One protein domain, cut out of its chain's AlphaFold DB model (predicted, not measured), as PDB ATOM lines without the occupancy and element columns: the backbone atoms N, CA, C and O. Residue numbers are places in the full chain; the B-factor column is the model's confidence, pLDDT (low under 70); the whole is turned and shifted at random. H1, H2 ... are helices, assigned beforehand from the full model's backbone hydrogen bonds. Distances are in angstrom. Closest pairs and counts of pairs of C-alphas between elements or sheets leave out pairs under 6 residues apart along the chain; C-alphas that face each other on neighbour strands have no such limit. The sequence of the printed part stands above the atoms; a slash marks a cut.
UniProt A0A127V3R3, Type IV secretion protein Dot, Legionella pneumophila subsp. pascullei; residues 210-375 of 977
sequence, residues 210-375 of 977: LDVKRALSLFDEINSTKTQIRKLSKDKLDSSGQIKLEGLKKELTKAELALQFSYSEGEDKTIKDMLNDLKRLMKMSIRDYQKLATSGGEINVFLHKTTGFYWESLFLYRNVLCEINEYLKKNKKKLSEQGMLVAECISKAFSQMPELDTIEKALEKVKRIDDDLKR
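Overview. This is residues 210 to 375 of the 977 residues of the protein "Type IV secretion protein Dot" of Legionella pneumophila subsp. pascullei (UniProt A0A127V3R3). Two helical hairpins, H1 with H2 and H3 with H4, splay apart as a broad, flat V. H5 packs at the corner of the V, on residues 210 to 215 of H1 and residues 318 to 329 of H4, and H6 folds back along H4 on the side away from H3. The printed part has 166 residues with six named helices, H1 to H6 in chain order, and no named strand: all helix. It is loose, with a radius of gyration of the C-alphas of 21.2 A and spans of 73 by 42 by 22 A.

Arrangement. H4, residues 299 to 330, touches H3, residues 265 to 293, as a hairpin at a shallow tilt of 9 degrees, opposite ways; the closest C-alphas, of Ser 285 and Ser 313, are 6.4 A apart. Residues 304 to 318 of H4 touch H6, residues 356 to 375, closest at the C-alphas of Gly 308 and Val 366, 6.2 A. H5, residues 337 to 350, touches H4 at a steep tilt of 40 degrees, a hairpin, with C-alphas 328 and 343 closest at 5.7 A. H1, residues 210 to 232, touches H5 at C-alphas 211 and 345, 4.5 A. H1 and H3 only just touch, with 3 pairs of C-alphas within 8 A, closest at Leu 216 and Leu 275, 6.8 A, about perpendicular at 80 degrees. H2, residues 239 to 257, touches H1 as a hairpin, closest at C-alphas 229 and 245, 6.4 A. Every O i to N i+4 pair is within hydrogen-bond range in H2 to H6, and 16 of 19 in H1.

Along the chain. H4 measures 46.4 A, H3 41.6 A and H1 32.4 A, with a kink of 34 degrees near residue 219. C-alpha 210 is at (101.434, 191.012, 255.888) and C-alpha 375 at (109.723, 155.904, 277.577).

Size, cuts and confidence. The C-alphas farthest apart, of Ser 239 and Arg 375, are 74.0 A apart. The printed part has no cut and no long link. Its mean pLDDT is 76.5, and 52 residues are under 70, among them 210 to 242.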
ATOM      1  N   LEU A 210     101.368 190.390 257.213       56.75
ATOM      2  CA  LEU A 210     101.434 191.012 255.888       56.75
ATOM      3  C   LEU A 210     102.437 192.127 255.802       56.75
ATOM      4  O   LEU A 210     102.921 192.404 254.712       56.75
ATOM      5  N   ASP A 211     102.752 192.744 256.927       61.59
ATOM      6  CA  ASP A 211     103.696 193.836 256.973       61.59
ATOM      7  C   ASP A 211     105.117 193.336 256.682       61.59
ATOM      8  O   ASP A 211     105.865 193.985 255.957       61.59
ATOM      9  N   VAL A 212     105.436 192.091 257.055       60.31
ATOM     10  CA  VAL A 212     106.647 191.407 256.571       60.31
ATOM     11  C   VAL A 212     106.622 191.236 255.053       60.31
ATOM     12  O   VAL A 212     107.591 191.566 254.377       60.31
ATOM     13  N   LYS A 213     105.514 190.765 254.469       65.38
ATOM     14  CA  LYS A 213     105.421 190.646 253.005       65.38
ATOM     15  C   LYS A 213     105.390 192.008 252.300       65.38
ATOM     16  O   LYS A 213     105.808 192.073 251.150       65.38
ATOM     17  N   ARG A 214     104.933 193.077 252.964       66.19
ATOM     18  CA  ARG A 214     105.018 194.465 252.479       66.19
ATOM     19  C   ARG A 214     106.460 194.947 252.449       66.19
ATOM     20  O   ARG A 214     106.918 195.414 251.410       66.19
ATOM     21  N   ALA A 215     107.194 194.726 253.538       64.00
ATOM     22  CA  ALA A 215     108.628 194.986 253.608       64.00
ATOM     23  C   ALA A 215     109.399 194.196 252.533       64.00
ATOM     24  O   ALA A 215     110.272 194.744 251.865       64.00
ATOM     25  N   LEU A 216     109.026 192.933 252.288       67.19
ATOM     26  CA  LEU A 216     109.619 192.118 251.223       67.19
ATOM     27  C   LEU A 216     109.183 192.533 249.807       67.19
ATOM     28  O   LEU A 216     109.956 192.346 248.873       67.19
ATOM     29  N   SER A 217     107.988 193.105 249.620       68.62
ATOM     30  CA  SER A 217     107.516 193.579 248.307       68.62
ATOM     31  C   SER A 217     108.385 194.714 247.774       68.62
ATOM     32  O   SER A 217     108.714 194.711 246.592       68.62
ATOM     33  N   LEU A 218     108.808 195.631 248.651       65.12
ATOM     34  CA  LEU A 218     109.777 196.682 248.320       65.12
ATOM     35  C   LEU A 218     111.083 196.086 247.776       65.12
ATOM     36  O   LEU A 218     111.659 196.577 246.813       65.12
ATOM     37  N   PHE A 219     111.527 194.972 248.357       65.50
ATOM     38  CA  PHE A 219     112.728 194.260 247.929       65.50
ATOM     39  C   PHE A 219     112.529 193.448 246.629       65.50
ATOM     40  O   PHE A 219     113.447 193.305 245.817       65.50
ATOM     41  N   ASP A 220     111.331 192.904 246.403       67.50
ATOM     42  CA  ASP A 220     111.005 192.102 245.218       67.50
ATOM     43  C   ASP A 220     110.894 192.935 243.931       67.50
ATOM     44  O   ASP A 220     111.216 192.428 242.852       67.50
ATOM     45  N   GLU A 221     110.514 194.210 244.035       64.88
ATOM     46  CA  GLU A 221     110.435 195.138 242.898       64.88
ATOM     47  C   GLU A 221     111.803 195.325 242.209       64.88
ATOM     48  O   GLU A 221     111.889 195.189 240.988       64.88
ATOM     49  N   ILE A 222     112.900 195.462 242.966       61.62
ATOM     50  CA  ILE A 222     114.267 195.504 242.402       61.62
ATOM     51  C   ILE A 222     114.630 194.195 241.706       61.62
ATOM     52  O   ILE A 222     115.206 194.199 240.617       61.62
ATOM     53  N   ASN A 223     114.337 193.056 242.337       65.00
ATOM     54  CA  ASN A 223     114.725 191.755 241.795       65.00
ATOM     55  C   ASN A 223     114.020 191.467 240.463       65.00
ATOM     56  O   ASN A 223     114.625 190.882 239.558       65.00
ATOM     57  N   SER A 224     112.771 191.918 240.319       66.12
ATOM     58  CA  SER A 224     112.036 191.875 239.054       66.12
ATOM     59  C   SER A 224     112.742 192.703 237.972       66.12
ATOM     60  O   SER A 224     113.043 192.171 236.900       66.12
ATOM     61  N   THR A 225     113.096 193.956 238.268       61.66
ATOM     62  CA  THR A 225     113.796 194.856 237.331       61.66
ATOM     63  C   THR A 225     115.186 194.329 236.952       61.66
ATOM     64  O   THR A 225     115.518 194.248 235.769       61.66
ATOM     65  N   LYS A 226     115.974 193.830 237.921       65.62
ATOM     66  CA  LYS A 226     117.273 193.166 237.672       65.62
ATOM     67  C   LYS A 226     117.138 191.954 236.754       65.62
ATOM     68  O   LYS A 226     117.980 191.729 235.886       65.62
ATOM     69  N   THR A 227     116.079 191.168 236.930       68.38
ATOM     70  CA  THR A 227     115.816 189.985 236.099       68.38
ATOM     71  C   THR A 227     115.436 190.373 234.670       68.38
ATOM     72  O   THR A 227     115.901 189.732 233.730       68.38
ATOM     73  N   GLN A 228     114.642 191.432 234.487       65.50
ATOM     74  CA  GLN A 228     114.305 191.964 233.162       65.50
ATOM     75  C   GLN A 228     115.544 192.491 232.427       65.50
ATOM     76  O   GLN A 228     115.746 192.146 231.264       65.50
ATOM     77  N   ILE A 229     116.423 193.220 233.121       63.34
ATOM     78  CA  ILE A 229     117.705 193.695 232.572       63.34
ATOM     79  C   ILE A 229     118.596 192.525 232.163       63.34
ATOM     80  O   ILE A 229     119.127 192.525 231.058       63.34
ATOM     81  N   ARG A 230     118.738 191.501 233.016       68.25
ATOM     82  CA  ARG A 230     119.541 190.304 232.704       68.25
ATOM     83  C   ARG A 230     119.011 189.525 231.505       68.25
ATOM     84  O   ARG A 230     119.819 188.973 230.769       68.25
ATOM     85  N   LYS A 231     117.689 189.446 231.329       68.88
ATOM     86  CA  LYS A 231     117.082 188.809 230.150       68.88
ATOM     87  C   LYS A 231     117.407 189.594 228.884       68.88
ATOM     88  O   LYS A 231     118.000 189.033 227.980       68.88
ATOM     89  N   LEU A 232     117.133 190.897 228.883       61.47
ATOM     90  CA  LEU A 232     117.410 191.756 227.730       61.47
ATOM     91  C   LEU A 232     118.908 191.807 227.395       61.47
ATOM     92  O   LEU A 232     119.269 191.759 226.232       61.47
ATOM     93  N   SER A 233     119.790 191.806 228.397       62.34
ATOM     94  CA  SER A 233     121.249 191.821 228.185       62.34
ATOM     95  C   SER A 233     121.813 190.531 227.567       62.34
ATOM     96  O   SER A 233     122.973 190.528 227.165       62.34
ATOM     97  N   LYS A 234     121.051 189.428 227.555       61.06
ATOM     98  CA  LYS A 234     121.472 188.137 226.981       61.06
ATOM     99  C   LYS A 234     121.040 187.953 225.525       61.06
ATOM    100  O   LYS A 234     121.600 187.094 224.850       61.06
ATOM    101  N   ASP A 235     120.081 188.740 225.053       63.72
ATOM    102  CA  ASP A 235     119.592 188.674 223.679       63.72
ATOM    103  C   ASP A 235     120.457 189.571 222.770       63.72
ATOM    104  O   ASP A 235     120.953 190.615 223.201       63.72
ATOM    105  N   LYS A 236     120.648 189.198 221.492       52.16
ATOM    106  CA  LYS A 236     121.171 190.137 220.480       52.16
ATOM    107  C   LYS A 236     120.096 191.200 220.239       52.16
ATOM    108  O   LYS A 236     119.154 190.970 219.490       52.16
ATOM    109  N   LEU A 237     120.214 192.325 220.936       60.66
ATOM    110  CA  LEU A 237     119.247 193.419 220.889       60.66
ATOM    111  C   LEU A 237     119.469 194.305 219.657       60.66
ATOM    112  O   LEU A 237     120.600 194.681 219.351       60.66
ATOM    113  N   ASP A 238     118.373 194.673 218.997       66.19
ATOM    114  CA  ASP A 238     118.325 195.768 218.028       66.19
ATOM    115  C   ASP A 238     118.426 197.140 218.734       66.19
ATOM    116  O   ASP A 238     118.496 197.231 219.964       66.19
ATOM    117  N   SER A 239     118.436 198.238 217.972       61.78
ATOM    118  CA  SER A 239     118.512 199.605 218.520       61.78
ATOM    119  C   SER A 239     117.363 199.923 219.492       61.78
ATOM    120  O   SER A 239     117.569 200.573 220.516       61.78
ATOM    121  N   SER A 240     116.167 199.390 219.227       64.06
ATOM    122  CA  SER A 240     114.997 199.455 220.115       64.06
ATOM    123  C   SER A 240     115.258 198.745 221.455       64.06
ATOM    124  O   SER A 240     114.966 199.275 222.533       64.06
ATOM    125  N   GLY A 241     115.873 197.563 221.399       64.12
ATOM    126  CA  GLY A 241     116.270 196.767 222.546       64.12
ATOM    127  C   GLY A 241     117.377 197.419 223.376       64.12
ATOM    128  O   GLY A 241     117.322 197.359 224.605       64.12
ATOM    129  N   GLN A 242     118.332 198.102 222.736       68.00
ATOM    130  CA  GLN A 242     119.383 198.873 223.416       68.00
ATOM    131  C   GLN A 242     118.825 200.095 224.153       68.00
ATOM    132  O   GLN A 242     119.130 200.271 225.333       68.00
ATOM    133  N   ILE A 243     117.935 200.873 223.526       70.31
ATOM    134  CA  ILE A 243     117.253 202.012 224.173       70.31
ATOM    135  C   ILE A 243     116.438 201.535 225.381       70.31
ATOM    136  O   ILE A 243     116.465 202.143 226.453       70.31
ATOM    137  N   LYS A 244     115.745 200.400 225.244       69.50
ATOM    138  CA  LYS A 244     114.983 199.787 226.336       69.50
ATOM    139  C   LYS A 244     115.883 199.291 227.469       69.50
ATOM    140  O   LYS A 244     115.532 199.449 228.637       69.50
ATOM    141  N   LEU A 245     117.044 198.719 227.148       71.38
ATOM    142  CA  LEU A 245     118.034 198.286 228.134       71.38
ATOM    143  C   LEU A 245     118.628 199.478 228.895       71.38
ATOM    144  O   LEU A 245     118.790 199.409 230.111       71.38
ATOM    145  N   GLU A 246     118.936 200.568 228.202       74.00
ATOM    146  CA  GLU A 246     119.502 201.780 228.791       74.00
ATOM    147  C   GLU A 246     118.475 202.535 229.652       74.00
ATOM    148  O   GLU A 246     118.794 202.973 230.761       74.00
ATOM    149  N   GLY A 247     117.212 202.574 229.214       70.88
ATOM    150  CA  GLY A 247     116.075 203.033 230.015       70.88
ATOM    151  C   GLY A 247     115.882 202.201 231.286       70.88
ATOM    152  O   GLY A 247     115.806 202.761 232.377       70.88
ATOM    153  N   LEU A 248     115.911 200.868 231.180       65.94
ATOM    154  CA  LEU A 248     115.811 199.976 232.340       65.94
ATOM    155  C   LEU A 248     117.017 200.084 233.280       65.94
ATOM    156  O   LEU A 248     116.841 199.978 234.488       65.94
ATOM    157  N   LYS A 249     118.235 200.317 232.772       72.62
ATOM    158  CA  LYS A 249     119.416 200.582 233.612       72.62
ATOM    159  C   LYS A 249     119.245 201.871 234.414       72.62
ATOM    160  O   LYS A 249     119.480 201.852 235.617       72.62
ATOM    161  N   LYS A 250     118.768 202.955 233.788       71.12
ATOM    162  CA  LYS A 250     118.435 204.205 234.494       71.12
ATOM    163  C   LYS A 250     117.318 204.001 235.522       71.12
ATOM    164  O   LYS A 250     117.425 204.504 236.638       71.12
ATOM    165  N   GLU A 251     116.281 203.234 235.187       59.00
ATOM    166  CA  GLU A 251     115.224 202.862 236.136       59.00
ATOM    167  C   GLU A 251     115.738 201.983 237.275       59.00
ATOM    168  O   GLU A 251     115.295 202.159 238.404       59.00
ATOM    169  N   LEU A 252     116.697 201.087 237.027       64.44
ATOM    170  CA  LEU A 252     117.332 200.282 238.066       64.44
ATOM    171  C   LEU A 252     118.151 201.153 239.010       64.44
ATOM    172  O   LEU A 252     117.979 201.022 240.212       64.44
ATOM    173  N   THR A 253     118.984 202.062 238.501       64.56
ATOM    174  CA  THR A 253     119.758 202.981 239.350       64.56
ATOM    175  C   THR A 253     118.829 203.873 240.176       64.56
ATOM    176  O   THR A 253     119.046 204.064 241.371       64.56
ATOM    177  N   LYS A 254     117.733 204.357 239.573       58.78
ATOM    178  CA  LYS A 254     116.691 205.115 240.277       58.78
ATOM    179  C   LYS A 254     115.958 204.259 241.315       58.78
ATOM    180  O   LYS A 254     115.692 204.749 242.405       58.78
ATOM    181  N   ALA A 255     115.664 202.995 241.011       56.19
ATOM    182  CA  ALA A 255     115.028 202.054 241.929       56.19
ATOM    183  C   ALA A 255     115.963 201.638 243.076       56.19
ATOM    184  O   ALA A 255     115.500 201.497 244.198       56.19
ATOM    185  N   GLU A 256     117.263 201.476 242.827       62.69
ATOM    186  CA  GLU A 256     118.272 201.144 243.838       62.69
ATOM    187  C   GLU A 256     118.506 202.308 244.806       62.69
ATOM    188  O   GLU A 256     118.531 202.080 246.015       62.69
ATOM    189  N   LEU A 257     118.572 203.547 244.302       60.56
ATOM    190  CA  LEU A 257     118.598 204.761 245.129       60.56
ATOM    191  C   LEU A 257     117.279 204.960 245.894       60.56
ATOM    192  O   LEU A 257     117.289 205.322 247.065       60.56
ATOM    193  N   ALA A 258     116.136 204.665 245.266       52.66
ATOM    194  CA  ALA A 258     114.818 204.757 245.897       52.66
ATOM    195  C   ALA A 258     114.513 203.624 246.898       52.66
ATOM    196  O   ALA A 258     113.471 203.668 247.547       52.66
ATOM    197  N   LEU A 259     115.374 202.611 247.031       60.75
ATOM    198  CA  LEU A 259     115.223 201.474 247.956       60.75
ATOM    199  C   LEU A 259     116.458 201.282 248.840       60.75
ATOM    200  O   LEU A 259     116.736 200.192 249.349       60.75
ATOM    201  N   GLN A 260     117.192 202.370 249.041       71.81
ATOM    202  CA  GLN A 260     118.077 202.510 250.177       71.81
ATOM    203  C   GLN A 260     117.202 202.561 251.438       71.81
ATOM    204  O   GLN A 260     116.371 203.455 251.565       71.81
ATOM    205  N   PHE A 261     117.330 201.591 252.344       78.75
ATOM    206  CA  PHE A 261     116.638 201.518 253.638       78.75
ATOM    207  C   PHE A 261     117.390 202.269 254.741       78.75
ATOM    208  O   PHE A 261     116.796 202.666 255.742       78.75
ATOM    209  N   SER A 262     118.691 202.493 254.567       82.06
ATOM    210  CA  SER A 262     119.483 203.333 255.462       82.06
ATOM    211  C   SER A 262     120.439 204.225 254.692       82.06
ATOM    212  O   SER A 262     121.071 203.788 253.737       82.06
ATOM    213  N   TYR A 263     120.614 205.457 255.167       82.81
ATOM    214  CA  TYR A 263     121.609 206.387 254.628       82.81
ATOM    215  C   TYR A 263     123.059 205.891 254.790       82.81
ATOM    216  O   TYR A 263     123.958 206.420 254.144       82.81
ATOM    217  N   SER A 264     123.298 204.868 255.620       84.38
ATOM    218  CA  SER A 264     124.593 204.195 255.753       84.38
ATOM    219  C   SER A 264     124.628 202.910 254.925       84.38
ATOM    220  O   SER A 264     123.780 202.040 255.099       84.38
ATOM    221  N   GLU A 265     125.645 202.757 254.075       80.81
ATOM    222  CA  GLU A 265     125.815 201.581 253.210       80.81
ATOM    223  C   GLU A 265     125.925 200.263 254.003       80.81
ATOM    224  O   GLU A 265     125.293 199.265 253.653       80.81
ATOM    225  N   GLY A 266     126.671 200.259 255.114       83.94
ATOM    226  CA  GLY A 266     126.819 199.075 255.969       83.94
ATOM    227  C   GLY A 266     125.518 198.670 256.672       83.94
ATOM    228  O   GLY A 266     125.176 197.486 256.736       83.94
ATOM    229  N   GLU A 267     124.759 199.651 257.161       85.31
ATOM    230  CA  GLU A 267     123.448 199.431 257.788       85.31
ATOM    231  C   GLU A 267     122.415 198.967 256.755       85.31
ATOM    232  O   GLU A 267     121.659 198.030 257.002       85.31
ATOM    233  N   ASP A 268     122.412 199.581 255.571       82.62
ATOM    234  CA  ASP A 268     121.522 199.233 254.468       82.62
ATOM    235  C   ASP A 268     121.739 197.787 254.005       82.62
ATOM    236  O   ASP A 268     120.779 197.021 253.875       82.62
ATOM    237  N   LYS A 269     123.005 197.378 253.851       86.94
ATOM    238  CA  LYS A 269     123.373 195.985 253.576       86.94
ATOM    239  C   LYS A 269     122.866 195.048 254.672       86.94
ATOM    240  O   LYS A 269     122.245 194.034 254.364       86.94
ATOM    241  N   THR A 270     123.054 195.414 255.938       89.25
ATOM    242  CA  THR A 270     122.609 194.601 257.080       89.25
ATOM    243  C   THR A 270     121.088 194.425 257.100       89.25
ATOM    244  O   THR A 270     120.602 193.304 257.252       89.25
ATOM    245  N   ILE A 271     120.317 195.496 256.872       86.50
ATOM    246  CA  ILE A 271     118.847 195.437 256.784       86.50
ATOM    247  C   ILE A 271     118.416 194.549 255.609       86.50
ATOM    248  O   ILE A 271     117.526 193.710 255.762       86.50
ATOM    249  N   LYS A 272     119.056 194.683 254.441       84.62
ATOM    250  CA  LYS A 272     118.774 193.841 253.264       84.62
ATOM    251  C   LYS A 272     119.056 192.363 253.540       84.62
ATOM    252  O   LYS A 272     118.230 191.518 253.192       84.62
ATOM    253  N   ASP A 273     120.168 192.050 254.197       88.25
ATOM    254  CA  ASP A 273     120.517 190.683 254.592       88.25
ATOM    255  C   ASP A 273     119.497 190.116 255.589       88.25
ATOM    256  O   ASP A 273     119.031 188.987 255.426       88.25
ATOM    257  N   MET A 274     119.053 190.924 256.556       89.62
ATOM    258  CA  MET A 274     118.000 190.546 257.501       89.62
ATOM    259  C   MET A 274     116.658 190.237 256.827       89.62
ATOM    260  O   MET A 274     116.013 189.231 257.135       89.62
ATOM    261  N   LEU A 275     116.234 191.070 255.875       84.81
ATOM    262  CA  LEU A 275     115.011 190.835 255.104       84.81
ATOM    263  C   LEU A 275     115.133 189.585 254.214       84.81
ATOM    264  O   LEU A 275     114.172 188.821 254.081       84.81
ATOM    265  N   ASN A 276     116.311 189.326 253.640       85.19
ATOM    266  CA  ASN A 276     116.576 188.104 252.879       85.19
ATOM    267  C   ASN A 276     116.468 186.842 253.739       85.19
ATOM    268  O   ASN A 276     115.851 185.864 253.307       85.19
ATOM    269  N   ASP A 277     117.010 186.870 254.953       88.81
ATOM    270  CA  ASP A 277     116.908 185.759 255.898       88.81
ATOM    271  C   ASP A 277     115.459 185.505 256.314       88.81
ATOM    272  O   ASP A 277     115.002 184.360 256.296       88.81
ATOM    273  N   LEU A 278     114.688 186.565 256.571       85.62
ATOM    274  CA  LEU A 278     113.258 186.464 256.858       85.62
ATOM    275  C   LEU A 278     112.488 185.825 255.690       85.62
ATOM    276  O   LEU A 278     111.692 184.902 255.882       85.62
ATOM    277  N   LYS A 279     112.772 186.248 254.452       83.88
ATOM    278  CA  LYS A 279     112.195 185.659 253.234       83.88
ATOM    279  C   LYS A 279     112.581 184.190 253.070       83.88
ATOM    280  O   LYS A 279     111.735 183.371 252.698       83.88
ATOM    281  N   ARG A 280     113.846 183.849 253.324       87.56
ATOM    282  CA  ARG A 280     114.356 182.473 253.274       87.56
ATOM    283  C   ARG A 280     113.650 181.604 254.308       87.56
ATOM    284  O   ARG A 280     113.173 180.532 253.946       87.56
ATOM    285  N   LEU A 281     113.516 182.088 255.542       86.56
ATOM    286  CA  LEU A 281     112.824 181.398 256.625       86.56
ATOM    287  C   LEU A 281     111.358 181.124 256.284       86.56
ATOM    288  O   LEU A 281     110.893 179.998 256.460       86.56
ATOM    289  N   MET A 282     110.640 182.113 255.743       81.00
ATOM    290  CA  MET A 282     109.249 181.931 255.317       81.00
ATOM    291  C   MET A 282     109.138 180.875 254.214       81.00
ATOM    292  O   MET A 282     108.336 179.953 254.324       81.00
ATOM    293  N   LYS A 283     109.964 180.965 253.161       82.69
ATOM    294  CA  LYS A 283     109.955 179.989 252.057       82.69
ATOM    295  C   LYS A 283     110.276 178.575 252.534       82.69
ATOM    296  O   LYS A 283     109.601 177.632 252.133       82.69
ATOM    297  N   MET A 284     111.294 178.445 253.379       87.19
ATOM    298  CA  MET A 284     111.704 177.179 253.977       87.19
ATOM    299  C   MET A 284     110.581 176.594 254.835       87.19
ATOM    300  O   MET A 284     110.181 175.460 254.613       87.19
ATOM    301  N   SER A 285     109.985 177.398 255.719       84.50
ATOM    302  CA  SER A 285     108.882 176.960 256.581       84.50
ATOM    303  C   SER A 285     107.676 176.473 255.777       84.50
ATOM    304  O   SER A 285     107.139 175.417 256.085       84.50
ATOM    305  N   ILE A 286     107.286 177.185 254.711       80.94
ATOM    306  CA  ILE A 286     106.181 176.773 253.827       80.94
ATOM    307  C   ILE A 286     106.507 175.456 253.123       80.94
ATOM    308  O   ILE A 286     105.708 174.526 253.148       80.94
ATOM    309  N   ARG A 287     107.686 175.373 252.498       85.75
ATOM    310  CA  ARG A 287     108.120 174.191 251.749       85.75
ATOM    311  C   ARG A 287     108.183 172.961 252.647       85.75
ATOM    312  O   ARG A 287     107.697 171.904 252.260       85.75
ATOM    313  N   ASP A 288     108.794 173.085 253.819       86.62
ATOM    314  CA  ASP A 288     108.983 171.951 254.718       86.62
ATOM    315  C   ASP A 288     107.657 171.571 255.401       86.62
ATOM    316  O   ASP A 288     107.385 170.385 255.559       86.62
ATOM    317  N   TYR A 289     106.777 172.545 255.698       85.38
ATOM    318  CA  TYR A 289     105.409 172.256 256.141       85.38
ATOM    319  C   TYR A 289     104.639 171.478 255.080       85.38
ATOM    320  O   TYR A 289     104.005 170.483 255.399       85.38
ATOM    321  N   GLN A 290     104.711 171.898 253.814       86.06
ATOM    322  CA  GLN A 290     104.035 171.216 252.715       86.06
ATOM    323  C   GLN A 290     104.569 169.794 252.524       86.06
ATOM    324  O   GLN A 290     103.774 168.870 252.376       86.06
ATOM    325  N   LYS A 291     105.891 169.589 252.589       86.88
ATOM    326  CA  LYS A 291     106.486 168.241 252.578       86.88
ATOM    327  C   LYS A 291     105.935 167.379 253.713       86.88
ATOM    328  O   LYS A 291     105.560 166.237 253.485       86.88
ATOM    329  N   LEU A 292     105.841 167.938 254.917       86.12
ATOM    330  CA  LEU A 292     105.337 167.220 256.079       86.12
ATOM    331  C   LEU A 292     103.835 166.919 255.971       86.12
ATOM    332  O   LEU A 292     103.420 165.782 256.170       86.12
ATOM    333  N   ALA A 293     103.028 167.907 255.582       82.88
ATOM    334  CA  ALA A 293     101.581 167.792 255.411       82.88
ATOM    335  C   ALA A 293     101.179 166.791 254.314       82.88
ATOM    336  O   ALA A 293     100.052 166.309 254.315       82.88
ATOM    337  N   THR A 294     102.091 166.474 253.391       87.25
ATOM    338  CA  THR A 294     101.867 165.525 252.290       87.25
ATOM    339  C   THR A 294     102.563 164.178 252.487       87.25
ATOM    340  O   THR A 294     102.429 163.300 251.639       87.25
ATOM    341  N   SER A 295     103.272 163.990 253.608       86.19
ATOM    342  CA  SER A 295     104.070 162.785 253.881       86.19
ATOM    343  C   SER A 295     103.262 161.559 254.322       86.19
ATOM    344  O   SER A 295     103.781 160.447 254.249       86.19
ATOM    345  N   GLY A 296     101.994 161.733 254.715       84.19
ATOM    346  CA  GLY A 296     101.137 160.634 255.167       84.19
ATOM    347  C   GLY A 296     101.628 159.997 256.473       84.19
ATOM    348  O   GLY A 296     102.212 160.672 257.323       84.19
ATOM    349  N   GLY A 297     101.385 158.693 256.634       81.88
ATOM    350  CA  GLY A 297     101.835 157.910 257.792       81.88
ATOM    351  C   GLY A 297     100.780 157.766 258.889       81.88
ATOM    352  O   GLY A 297      99.586 157.927 258.643       81.88
ATOM    353  N   GLU A 298     101.191 157.392 260.099       80.56
ATOM    354  CA  GLU A 298     100.247 157.209 261.206       80.56
ATOM    355  C   GLU A 298      99.604 158.545 261.597       80.56
ATOM    356  O   GLU A 298     100.314 159.527 261.819       80.56
ATOM    357  N   ILE A 299      98.271 158.592 261.704       78.44
ATOM    358  CA  ILE A 299      97.533 159.845 261.935       78.44
ATOM    359  C   ILE A 299      98.040 160.630 263.146       78.44
ATOM    360  O   ILE A 299      98.254 161.839 263.063       78.44
ATOM    361  N   ASN A 300      98.269 159.960 264.267       75.31
ATOM    362  CA  ASN A 300      98.677 160.632 265.488       75.31
ATOM    363  C   ASN A 300     100.130 161.143 265.380       75.31
ATOM    364  O   ASN A 300     100.417 162.275 265.775       75.31
ATOM    365  N   VAL A 301     101.034 160.365 264.768       76.94
ATOM    366  CA  VAL A 301     102.425 160.776 264.492       76.94
ATOM    367  C   VAL A 301     102.445 161.966 263.537       76.94
ATOM    368  O   VAL A 301     103.169 162.936 263.761       76.94
ATOM    369  N   PHE A 302     101.620 161.926 262.492       80.94
ATOM    370  CA  PHE A 302     101.439 163.013 261.538       80.94
ATOM    371  C   PHE A 302     100.968 164.303 262.228       80.94
ATOM    372  O   PHE A 302     101.568 165.367 262.035       80.94
ATOM    373  N   LEU A 303      99.939 164.225 263.080       79.12
ATOM    374  CA  LEU A 303      99.427 165.372 263.838       79.12
ATOM    375  C   LEU A 303     100.475 165.918 264.818       79.12
ATOM    376  O   LEU A 303     100.652 167.135 264.908       79.12
ATOM    377  N   HIS A 304     101.218 165.045 265.503       77.62
ATOM    378  CA  HIS A 304     102.292 165.443 266.421       77.62
ATOM    379  C   HIS A 304     103.438 166.149 265.684       77.62
ATOM    380  O   HIS A 304     103.825 167.265 266.047       77.62
ATOM    381  N   LYS A 305     103.930 165.568 264.580       81.00
ATOM    382  CA  LYS A 305     104.989 166.170 263.753       81.00
ATOM    383  C   LYS A 305     104.559 167.521 263.183       81.00
ATOM    384  O   LYS A 305     105.314 168.485 263.289       81.00
ATOM    385  N   THR A 306     103.359 167.619 262.605       81.31
ATOM    386  CA  THR A 306     102.856 168.871 262.003       81.31
ATOM    387  C   THR A 306     102.599 169.965 263.040       81.31
ATOM    388  O   THR A 306     102.950 171.120 262.790       81.31
ATOM    389  N   THR A 307     102.068 169.616 264.219       79.75
ATOM    390  CA  THR A 307     101.901 170.548 265.352       79.75
ATOM    391  C   THR A 307     103.243 171.068 265.836       79.75
ATOM    392  O   THR A 307     103.448 172.274 265.979       79.75
ATOM    393  N   GLY A 308     104.167 170.145 266.086       80.81
ATOM    394  CA  GLY A 308     105.489 170.463 266.584       80.81
ATOM    395  C   GLY A 308     106.273 171.347 265.619       80.81
ATOM    396  O   GLY A 308     106.830 172.364 266.025       80.81
ATOM    397  N   PHE A 309     106.244 171.009 264.328       85.94
ATOM    398  CA  PHE A 309     106.849 171.817 263.276       85.94
ATOM    399  C   PHE A 309     106.285 173.240 263.264       85.94
ATOM    400  O   PHE A 309     107.047 174.201 263.188       85.94
ATOM    401  N   TYR A 310     104.959 173.387 263.360       82.75
ATOM    402  CA  TYR A 310     104.313 174.696 263.354       82.75
ATOM    403  C   TYR A 310     104.830 175.594 264.487       82.75
ATOM    404  O   TYR A 310     105.288 176.706 264.221       82.75
ATOM    405  N   TRP A 311     104.801 175.112 265.733       81.69
ATOM    406  CA  TRP A 311     105.204 175.915 266.890       81.69
ATOM    407  C   TRP A 311     106.696 176.237 266.893       81.69
ATOM    408  O   TRP A 311     107.093 177.330 267.286       81.69
ATOM    409  N   GLU A 312     107.534 175.317 266.423       85.44
ATOM    410  CA  GLU A 312     108.978 175.538 266.355       85.44
ATOM    411  C   GLU A 312     109.361 176.494 265.218       85.44
ATOM    412  O   GLU A 312     110.206 177.370 265.413       85.44
ATOM    413  N   SER A 313     108.682 176.412 264.068       85.19
ATOM    414  CA  SER A 313     108.787 177.419 263.008       85.19
ATOM    415  C   SER A 313     108.284 178.787 263.474       85.19
ATOM    416  O   SER A 313     108.915 179.794 263.155       85.19
ATOM    417  N   LEU A 314     107.194 178.845 264.248       82.19
ATOM    418  CA  LEU A 314     106.672 180.098 264.796       82.19
ATOM    419  C   LEU A 314     107.625 180.709 265.831       82.19
ATOM    420  O   LEU A 314     107.853 181.915 265.796       82.19
ATOM    421  N   PHE A 315     108.220 179.887 266.698       85.25
ATOM    422  CA  PHE A 315     109.263 180.297 267.639       85.25
ATOM    423  C   PHE A 315     110.446 180.937 266.904       85.25
ATOM    424  O   PHE A 315     110.798 182.083 267.184       85.25
ATOM    425  N   LEU A 316     111.008 180.246 265.906       86.38
ATOM    426  CA  LEU A 316     112.115 180.778 265.109       86.38
ATOM    427  C   LEU A 316     111.718 182.076 264.395       86.38
ATOM    428  O   LEU A 316     112.444 183.065 264.455       86.38
ATOM    429  N   TYR A 317     110.550 182.096 263.752       86.06
ATOM    430  CA  TYR A 317     110.058 183.260 263.018       86.06
ATOM    431  C   TYR A 317     109.844 184.478 263.917       86.06
ATOM    432  O   TYR A 317     110.278 185.576 263.566       86.06
ATOM    433  N   ARG A 318     109.239 184.289 265.096       85.19
ATOM    434  CA  ARG A 318     109.051 185.353 266.084       85.19
ATOM    435  C   ARG A 318     110.375 185.951 266.528       85.19
ATOM    436  O   ARG A 318     110.483 187.169 266.624       85.19
ATOM    437  N   ASN A 319     111.360 185.105 266.785       85.19
ATOM    438  CA  ASN A 319     112.652 185.541 267.278       85.19
ATOM    439  C   ASN A 319     113.455 186.307 266.227       85.19
ATOM    440  O   ASN A 319     113.945 187.397 266.510       85.19
ATOM    441  N   VAL A 320     113.500 185.799 264.990       87.31
ATOM    442  CA  VAL A 320     114.083 186.537 263.860       87.31
ATOM    443  C   VAL A 320     113.397 187.896 263.719       87.31
ATOM    444  O   VAL A 320     114.063 188.918 263.595       87.31
ATOM    445  N   LEU A 321     112.066 187.936 263.801       86.31
ATOM    446  CA  LEU A 321     111.323 189.186 263.700       86.31
ATOM    447  C   LEU A 321     111.616 190.150 264.862       86.31
ATOM    448  O   LEU A 321     111.724 191.351 264.630       86.31
ATOM    449  N   CYS A 322     111.760 189.636 266.086       87.75
ATOM    450  CA  CYS A 322     112.126 190.410 267.273       87.75
ATOM    451  C   CYS A 322     113.482 191.094 267.093       87.75
ATOM    452  O   CYS A 322     113.587 192.305 267.248       87.75
ATOM    453  N   GLU A 323     114.498 190.336 266.686       88.38
ATOM    454  CA  GLU A 323     115.853 190.853 266.496       88.38
ATOM    455  C   GLU A 323     115.923 191.899 265.378       88.38
ATOM    456  O   GLU A 323     116.553 192.944 265.541       88.38
ATOM    457  N   ILE A 324     115.219 191.673 264.262       90.12
ATOM    458  CA  ILE A 324     115.102 192.675 263.192       90.12
ATOM    459  C   ILE A 324     114.404 193.936 263.719       90.12
ATOM    460  O   ILE A 324     114.839 195.051 263.435       90.12
ATOM    461  N   ASN A 325     113.337 193.778 264.506       90.81
ATOM    462  CA  ASN A 325     112.608 194.895 265.098       90.81
ATOM    463  C   ASN A 325     113.501 195.736 266.022       90.81
ATOM    464  O   ASN A 325     113.541 196.959 265.902       90.81
ATOM    465  N   GLU A 326     114.255 195.090 266.911       90.62
ATOM    466  CA  GLU A 326     115.181 195.768 267.823       90.62
ATOM    467  C   GLU A 326     116.328 196.454 267.070       90.62
ATOM    468  O   GLU A 326     116.670 197.601 267.377       90.62
ATOM    469  N   TYR A 327     116.860 195.823 266.019       90.94
ATOM    470  CA  TYR A 327     117.861 196.443 265.151       90.94
ATOM    471  C   TYR A 327     117.339 197.727 264.491       90.94
ATOM    472  O   TYR A 327     118.007 198.767 264.524       90.94
ATOM    473  N   LEU A 328     116.132 197.678 263.917       90.06
ATOM    474  CA  LEU A 328     115.506 198.825 263.255       90.06
ATOM    475  C   LEU A 328     115.179 199.946 264.250       90.06
ATOM    476  O   LEU A 328     115.416 201.116 263.949       90.06
ATOM    477  N   LYS A 329     114.713 199.616 265.463       90.56
ATOM    478  CA  LYS A 329     114.498 200.603 266.537       90.56
ATOM    479  C   LYS A 329     115.800 201.281 266.957       90.56
ATOM    480  O   LYS A 329     115.838 202.508 267.048       90.56
ATOM    481  N   LYS A 330     116.868 200.507 267.175       91.44
ATOM    482  CA  LYS A 330     118.187 201.028 267.570       91.44
ATOM    483  C   LYS A 330     118.764 201.971 266.513       91.44
ATOM    484  O   LYS A 330     119.360 202.990 266.856       91.44
ATOM    485  N   ASN A 331     118.544 201.664 265.236       89.75
ATOM    486  CA  ASN A 331     119.068 202.437 264.110       89.75
ATOM    487  C   ASN A 331     118.073 203.442 263.510       89.75
ATOM    488  O   ASN A 331     118.367 204.018 262.465       89.75
ATOM    489  N   LYS A 332     116.945 203.730 264.178       89.25
ATOM    490  CA  LYS A 332     115.848 204.575 263.662       89.25
ATOM    491  C   LYS A 332     116.305 205.897 263.032       89.25
ATOM    492  O   LYS A 332     115.793 206.287 261.993       89.25
ATOM    493  N   LYS A 333     117.295 206.574 263.628       88.56
ATOM    494  CA  LYS A 333     117.825 207.865 263.136       88.56
ATOM    495  C   LYS A 333     118.594 207.768 261.810       88.56
ATOM    496  O   LYS A 333     118.795 208.786 261.161       88.56
ATOM    497  N   LYS A 334     119.056 206.574 261.434       87.94
ATOM    498  CA  LYS A 334     119.835 206.310 260.213       87.94
ATOM    499  C   LYS A 334     118.976 205.745 259.077       87.94
ATOM    500  O   LYS A 334     119.506 205.478 257.997       87.94
ATOM    501  N   LEU A 335     117.696 205.480 259.330       85.25
ATOM    502  CA  LEU A 335     116.791 204.898 258.346       85.25
ATOM    503  C   LEU A 335     116.348 205.960 257.339       85.25
ATOM    504  O   LEU A 335     116.108 207.106 257.708       85.25
ATOM    505  N   SER A 336     116.213 205.556 256.080       82.19
ATOM    506  CA  SER A 336     115.520 206.349 255.063       82.19
ATOM    507  C   SER A 336     114.002 206.307 255.276       82.19
ATOM    508  O   SER A 336     113.504 205.568 256.126       82.19
ATOM    509  N   GLU A 337     113.238 207.026 254.452       72.25
ATOM    510  CA  GLU A 337     111.770 206.925 254.429       72.25
ATOM    511  C   GLU A 337     111.303 205.470 254.221       72.25
ATOM    512  O   GLU A 337     110.427 204.968 254.925       72.25
ATOM    513  N   GLN A 338     111.951 204.742 253.314       69.25
ATOM    514  CA  GLN A 338     111.680 203.335 253.037       69.25
ATOM    515  C   GLN A 338     112.070 202.445 254.220       69.25
ATOM    516  O   GLN A 338     111.337 201.516 254.556       69.25
ATOM    517  N   GLY A 339     113.200 202.726 254.878       78.50
ATOM    518  CA  GLY A 339     113.615 202.014 256.087       78.50
ATOM    519  C   GLY A 339     112.651 202.221 257.252       78.50
ATOM    520  O   GLY A 339     112.344 201.274 257.972       78.50
ATOM    521  N   MET A 340     112.116 203.433 257.398       78.69
ATOM    522  CA  MET A 340     111.090 203.762 258.386       78.69
ATOM    523  C   MET A 340     109.793 202.988 258.133       78.69
ATOM    524  O   MET A 340     109.250 202.392 259.060       78.69
ATOM    525  N   LEU A 341     109.356 202.893 256.874       69.69
ATOM    526  CA  LEU A 341     108.207 202.067 256.489       69.69
ATOM    527  C   LEU A 341     108.431 200.578 256.793       69.69
ATOM    528  O   LEU A 341     107.522 199.897 257.272       69.69
ATOM    529  N   VAL A 342     109.642 200.063 256.552       77.50
ATOM    530  CA  VAL A 342     110.019 198.693 256.939       77.50
ATOM    531  C   VAL A 342     109.976 198.530 258.462       77.50
ATOM    532  O   VAL A 342     109.416 197.547 258.943       77.50
ATOM    533  N   ALA A 343     110.503 199.485 259.230       83.00
ATOM    534  CA  ALA A 343     110.492 199.445 260.693       83.00
ATOM    535  C   ALA A 343     109.075 199.434 261.275       83.00
ATOM    536  O   ALA A 343     108.786 198.635 262.169       83.00
ATOM    537  N   GLU A 344     108.174 200.261 260.741       76.69
ATOM    538  CA  GLU A 344     106.756 200.253 261.105       76.69
ATOM    539  C   GLU A 344     106.116 198.903 260.793       76.69
ATOM    540  O   GLU A 344     105.458 198.311 261.652       76.69
ATOM    541  N   CYS A 345     106.371 198.381 259.592       71.75
ATOM    542  CA  CYS A 345     105.863 197.091 259.166       71.75
ATOM    543  C   CYS A 345     106.309 195.954 260.105       71.75
ATOM    544  O   CYS A 345     105.488 195.187 260.608       71.75
ATOM    545  N   ILE A 346     107.609 195.863 260.384       81.12
ATOM    546  CA  ILE A 346     108.190 194.837 261.259       81.12
ATOM    547  C   ILE A 346     107.705 194.992 262.710       81.12
ATOM    548  O   ILE A 346     107.357 193.998 263.347       81.12
ATOM    549  N   SER A 347     107.603 196.223 263.221       81.75
ATOM    550  CA  SER A 347     107.090 196.496 264.573       81.75
ATOM    551  C   SER A 347     105.657 195.998 264.746       81.75
ATOM    552  O   SER A 347     105.321 195.361 265.746       81.75
ATOM    553  N   LYS A 348     104.811 196.274 263.751       69.88
ATOM    554  CA  LYS A 348     103.402 195.878 263.743       69.88
ATOM    555  C   LYS A 348     103.238 194.365 263.568       69.88
ATOM    556  O   LYS A 348     102.377 193.758 264.200       69.88
ATOM    557  N   ALA A 349     104.112 193.753 262.767       72.62
ATOM    558  CA  ALA A 349     104.248 192.305 262.650       72.62
ATOM    559  C   ALA A 349     104.547 191.635 263.984       72.62
ATOM    560  O   ALA A 349     103.885 190.667 264.358       72.62
ATOM    561  N   PHE A 350     105.511 192.178 264.715       79.88
ATOM    562  CA  PHE A 350     105.963 191.608 265.969       79.88
ATOM    563  C   PHE A 350     104.925 191.730 267.093       79.88
ATOM    564  O   PHE A 350     104.772 190.788 267.874       79.88
ATOM    565  N   SER A 351     104.189 192.847 267.157       75.19
ATOM    566  CA  SER A 351     103.210 193.123 268.222       75.19
ATOM    567  C   SER A 351     101.956 192.246 268.188       75.19
ATOM    568  O   SER A 351     101.170 192.270 269.127       75.19
ATOM    569  N   GLN A 352     101.755 191.479 267.119       69.81
ATOM    570  CA  GLN A 352     100.563 190.642 266.931       69.81
ATOM    571  C   GLN A 352     100.845 189.160 266.862       69.81
ATOM    572  O   GLN A 352      99.924 188.352 266.743       69.81
ATOM    573  N   MET A 353     102.117 188.794 266.896       72.44
ATOM    574  CA  MET A 353     102.458 187.409 267.129       72.44
ATOM    575  C   MET A 353     102.057 187.009 268.545       72.44
ATOM    576  O   MET A 353     102.124 187.848 269.446       72.44
ATOM    577  N   PRO A 354     101.723 185.724 268.759       72.25
ATOM    578  CA  PRO A 354     101.619 185.180 270.101       72.25
ATOM    579  C   PRO A 354     102.858 185.528 270.931       72.25
ATOM    580  O   PRO A 354     103.983 185.547 270.416       72.25
ATOM    581  N   GLU A 355     102.644 185.810 272.213       79.88
ATOM    582  CA  GLU A 355     103.733 186.082 273.144       79.88
ATOM    583  C   GLU A 355     104.680 184.882 273.243       79.88
ATOM    584  O   GLU A 355     104.277 183.732 273.040       79.88
ATOM    585  N   LEU A 356     105.949 185.149 273.568       82.88
ATOM    586  CA  LEU A 356     106.973 184.103 273.630       82.88
ATOM    587  C   LEU A 356     106.590 183.011 274.640       82.88
ATOM    588  O   LEU A 356     106.620 181.839 274.287       82.88
ATOM    589  N   ASP A 357     106.099 183.398 275.819       82.06
ATOM    590  CA  ASP A 357     105.616 182.479 276.860       82.06
ATOM    591  C   ASP A 357     104.473 181.568 276.366       82.06
ATOM    592  O   ASP A 357     104.431 180.376 276.668       82.06
ATOM    593  N   THR A 358     103.572 182.084 275.520       80.69
ATOM    594  CA  THR A 358     102.504 181.266 274.915       80.69
ATOM    595  C   THR A 358     103.081 180.208 273.973       80.69
ATOM    596  O   THR A 358     102.657 179.049 274.002       80.69
ATOM    597  N   ILE A 359     104.060 180.593 273.150       81.81
ATOM    598  CA  ILE A 359     104.748 179.681 272.228       81.81
ATOM    599  C   ILE A 359     105.548 178.637 273.017       81.81
ATOM    600  O   ILE A 359     105.483 177.450 272.705       81.81
ATOM    601  N   GLU A 360     106.261 179.044 274.063       83.19
ATOM    602  CA  GLU A 360     107.071 178.155 274.898       83.19
ATOM    603  C   GLU A 360     106.219 177.147 275.664       83.19
ATOM    604  O   GLU A 360     106.523 175.957 275.624       83.19
ATOM    605  N   LYS A 361     105.090 177.568 276.245       82.62
ATOM    606  CA  LYS A 361     104.115 176.656 276.867       82.62
ATOM    607  C   LYS A 361     103.552 175.636 275.878       82.62
ATOM    608  O   LYS A 361     103.284 174.492 276.253       82.62
ATOM    609  N   ALA A 362     103.331 176.030 274.622       80.50
ATOM    610  CA  ALA A 362     102.905 175.098 273.582       80.50
ATOM    611  C   ALA A 362     104.025 174.101 273.243       80.50
ATOM    612  O   ALA A 362     103.779 172.896 273.209       80.50
ATOM    613  N   LEU A 363     105.258 174.582 273.076       81.88
ATOM    614  CA  LEU A 363     106.431 173.746 272.813       81.88
ATOM    615  C   LEU A 363     106.751 172.784 273.956       81.88
ATOM    616  O   LEU A 363     107.125 171.645 273.699       81.88
ATOM    617  N   GLU A 364     106.596 173.210 275.205       82.75
ATOM    618  CA  GLU A 364     106.828 172.361 276.371       82.75
ATOM    619  C   GLU A 364     105.855 171.181 276.393       82.75
ATOM    620  O   GLU A 364     106.266 170.048 276.628       82.75
ATOM    621  N   LYS A 365     104.578 171.412 276.059       78.62
ATOM    622  CA  LYS A 365     103.604 170.325 275.898       78.62
ATOM    623  C   LYS A 365     104.053 169.347 274.819       78.62
ATOM    624  O   LYS A 365     104.087 168.152 275.079       78.62
ATOM    625  N   VAL A 366     104.454 169.845 273.650       78.38
ATOM    626  CA  VAL A 366     104.951 168.993 272.559       78.38
ATOM    627  C   VAL A 366     106.171 168.168 273.013       78.38
ATOM    628  O   VAL A 366     106.205 166.964 272.775       78.38
ATOM    629  N   LYS A 367     107.126 168.773 273.734       78.00
ATOM    630  CA  LYS A 367     108.317 168.086 274.268       78.00
ATOM    631  C   LYS A 367     107.992 167.018 275.309       78.00
ATOM    632  O   LYS A 367     108.579 165.946 275.262       78.00
ATOM    633  N   ARG A 368     107.055 167.277 276.228       76.06
ATOM    634  CA  ARG A 368     106.628 166.270 277.219       76.06
ATOM    635  C   ARG A 368     106.140 164.997 276.533       76.06
ATOM    636  O   ARG A 368     106.477 163.908 276.969       76.06
ATOM    637  N   ILE A 369     105.426 165.145 275.418       72.00
ATOM    638  CA  ILE A 369     104.994 164.001 274.615       72.00
ATOM    639  C   ILE A 369     106.170 163.342 273.896       72.00
ATOM    640  O   ILE A 369     106.237 162.120 273.896       72.00
ATOM    641  N   ASP A 370     107.128 164.100 273.353       73.50
ATOM    642  CA  ASP A 370     108.362 163.500 272.818       73.50
ATOM    643  C   ASP A 370     109.068 162.620 273.863       73.50
ATOM    644  O   ASP A 370     109.582 161.554 273.528       73.50
ATOM    645  N   ASP A 371     109.099 163.051 275.125       70.81
ATOM    646  CA  ASP A 371     109.754 162.313 276.206       70.81
ATOM    647  C   ASP A 371     108.928 161.122 276.702       70.81
ATOM    648  O   ASP A 371     109.500 160.067 276.977       70.81
ATOM    649  N   ASP A 372     107.600 161.242 276.755       64.06
ATOM    650  CA  ASP A 372     106.707 160.114 277.043       64.06
ATOM    651  C   ASP A 372     106.804 159.033 275.957       64.06
ATOM    652  O   ASP A 372     106.883 157.846 276.279       64.06
ATOM    653  N   LEU A 373     106.883 159.436 274.684       62.41
ATOM    654  CA  LEU A 373     107.045 158.533 273.542       62.41
ATOM    655  C   LEU A 373     108.376 157.772 273.569       62.41
ATOM    656  O   LEU A 373     108.431 156.631 273.129       62.41
ATOM    657  N   LYS A 374     109.449 158.361 274.109       64.12
ATOM    658  CA  LYS A 374     110.735 157.658 274.282       64.12
ATOM    659  C   LYS A 374     110.706 156.613 275.401       64.12
ATOM    660  O   LYS A 374     111.589 155.763 275.441       64.12
ATOM    661  N   ARG A 375     109.763 156.713 276.346       58.97
ATOM    662  CA  ARG A 375     109.723 155.904 277.577       58.97
ATOM    663  C   ARG A 375     108.813 154.674 277.493       58.97
ATOM    664  O   ARG A 375     108.830 153.889 278.436       58.97
TER     665      ARG A 375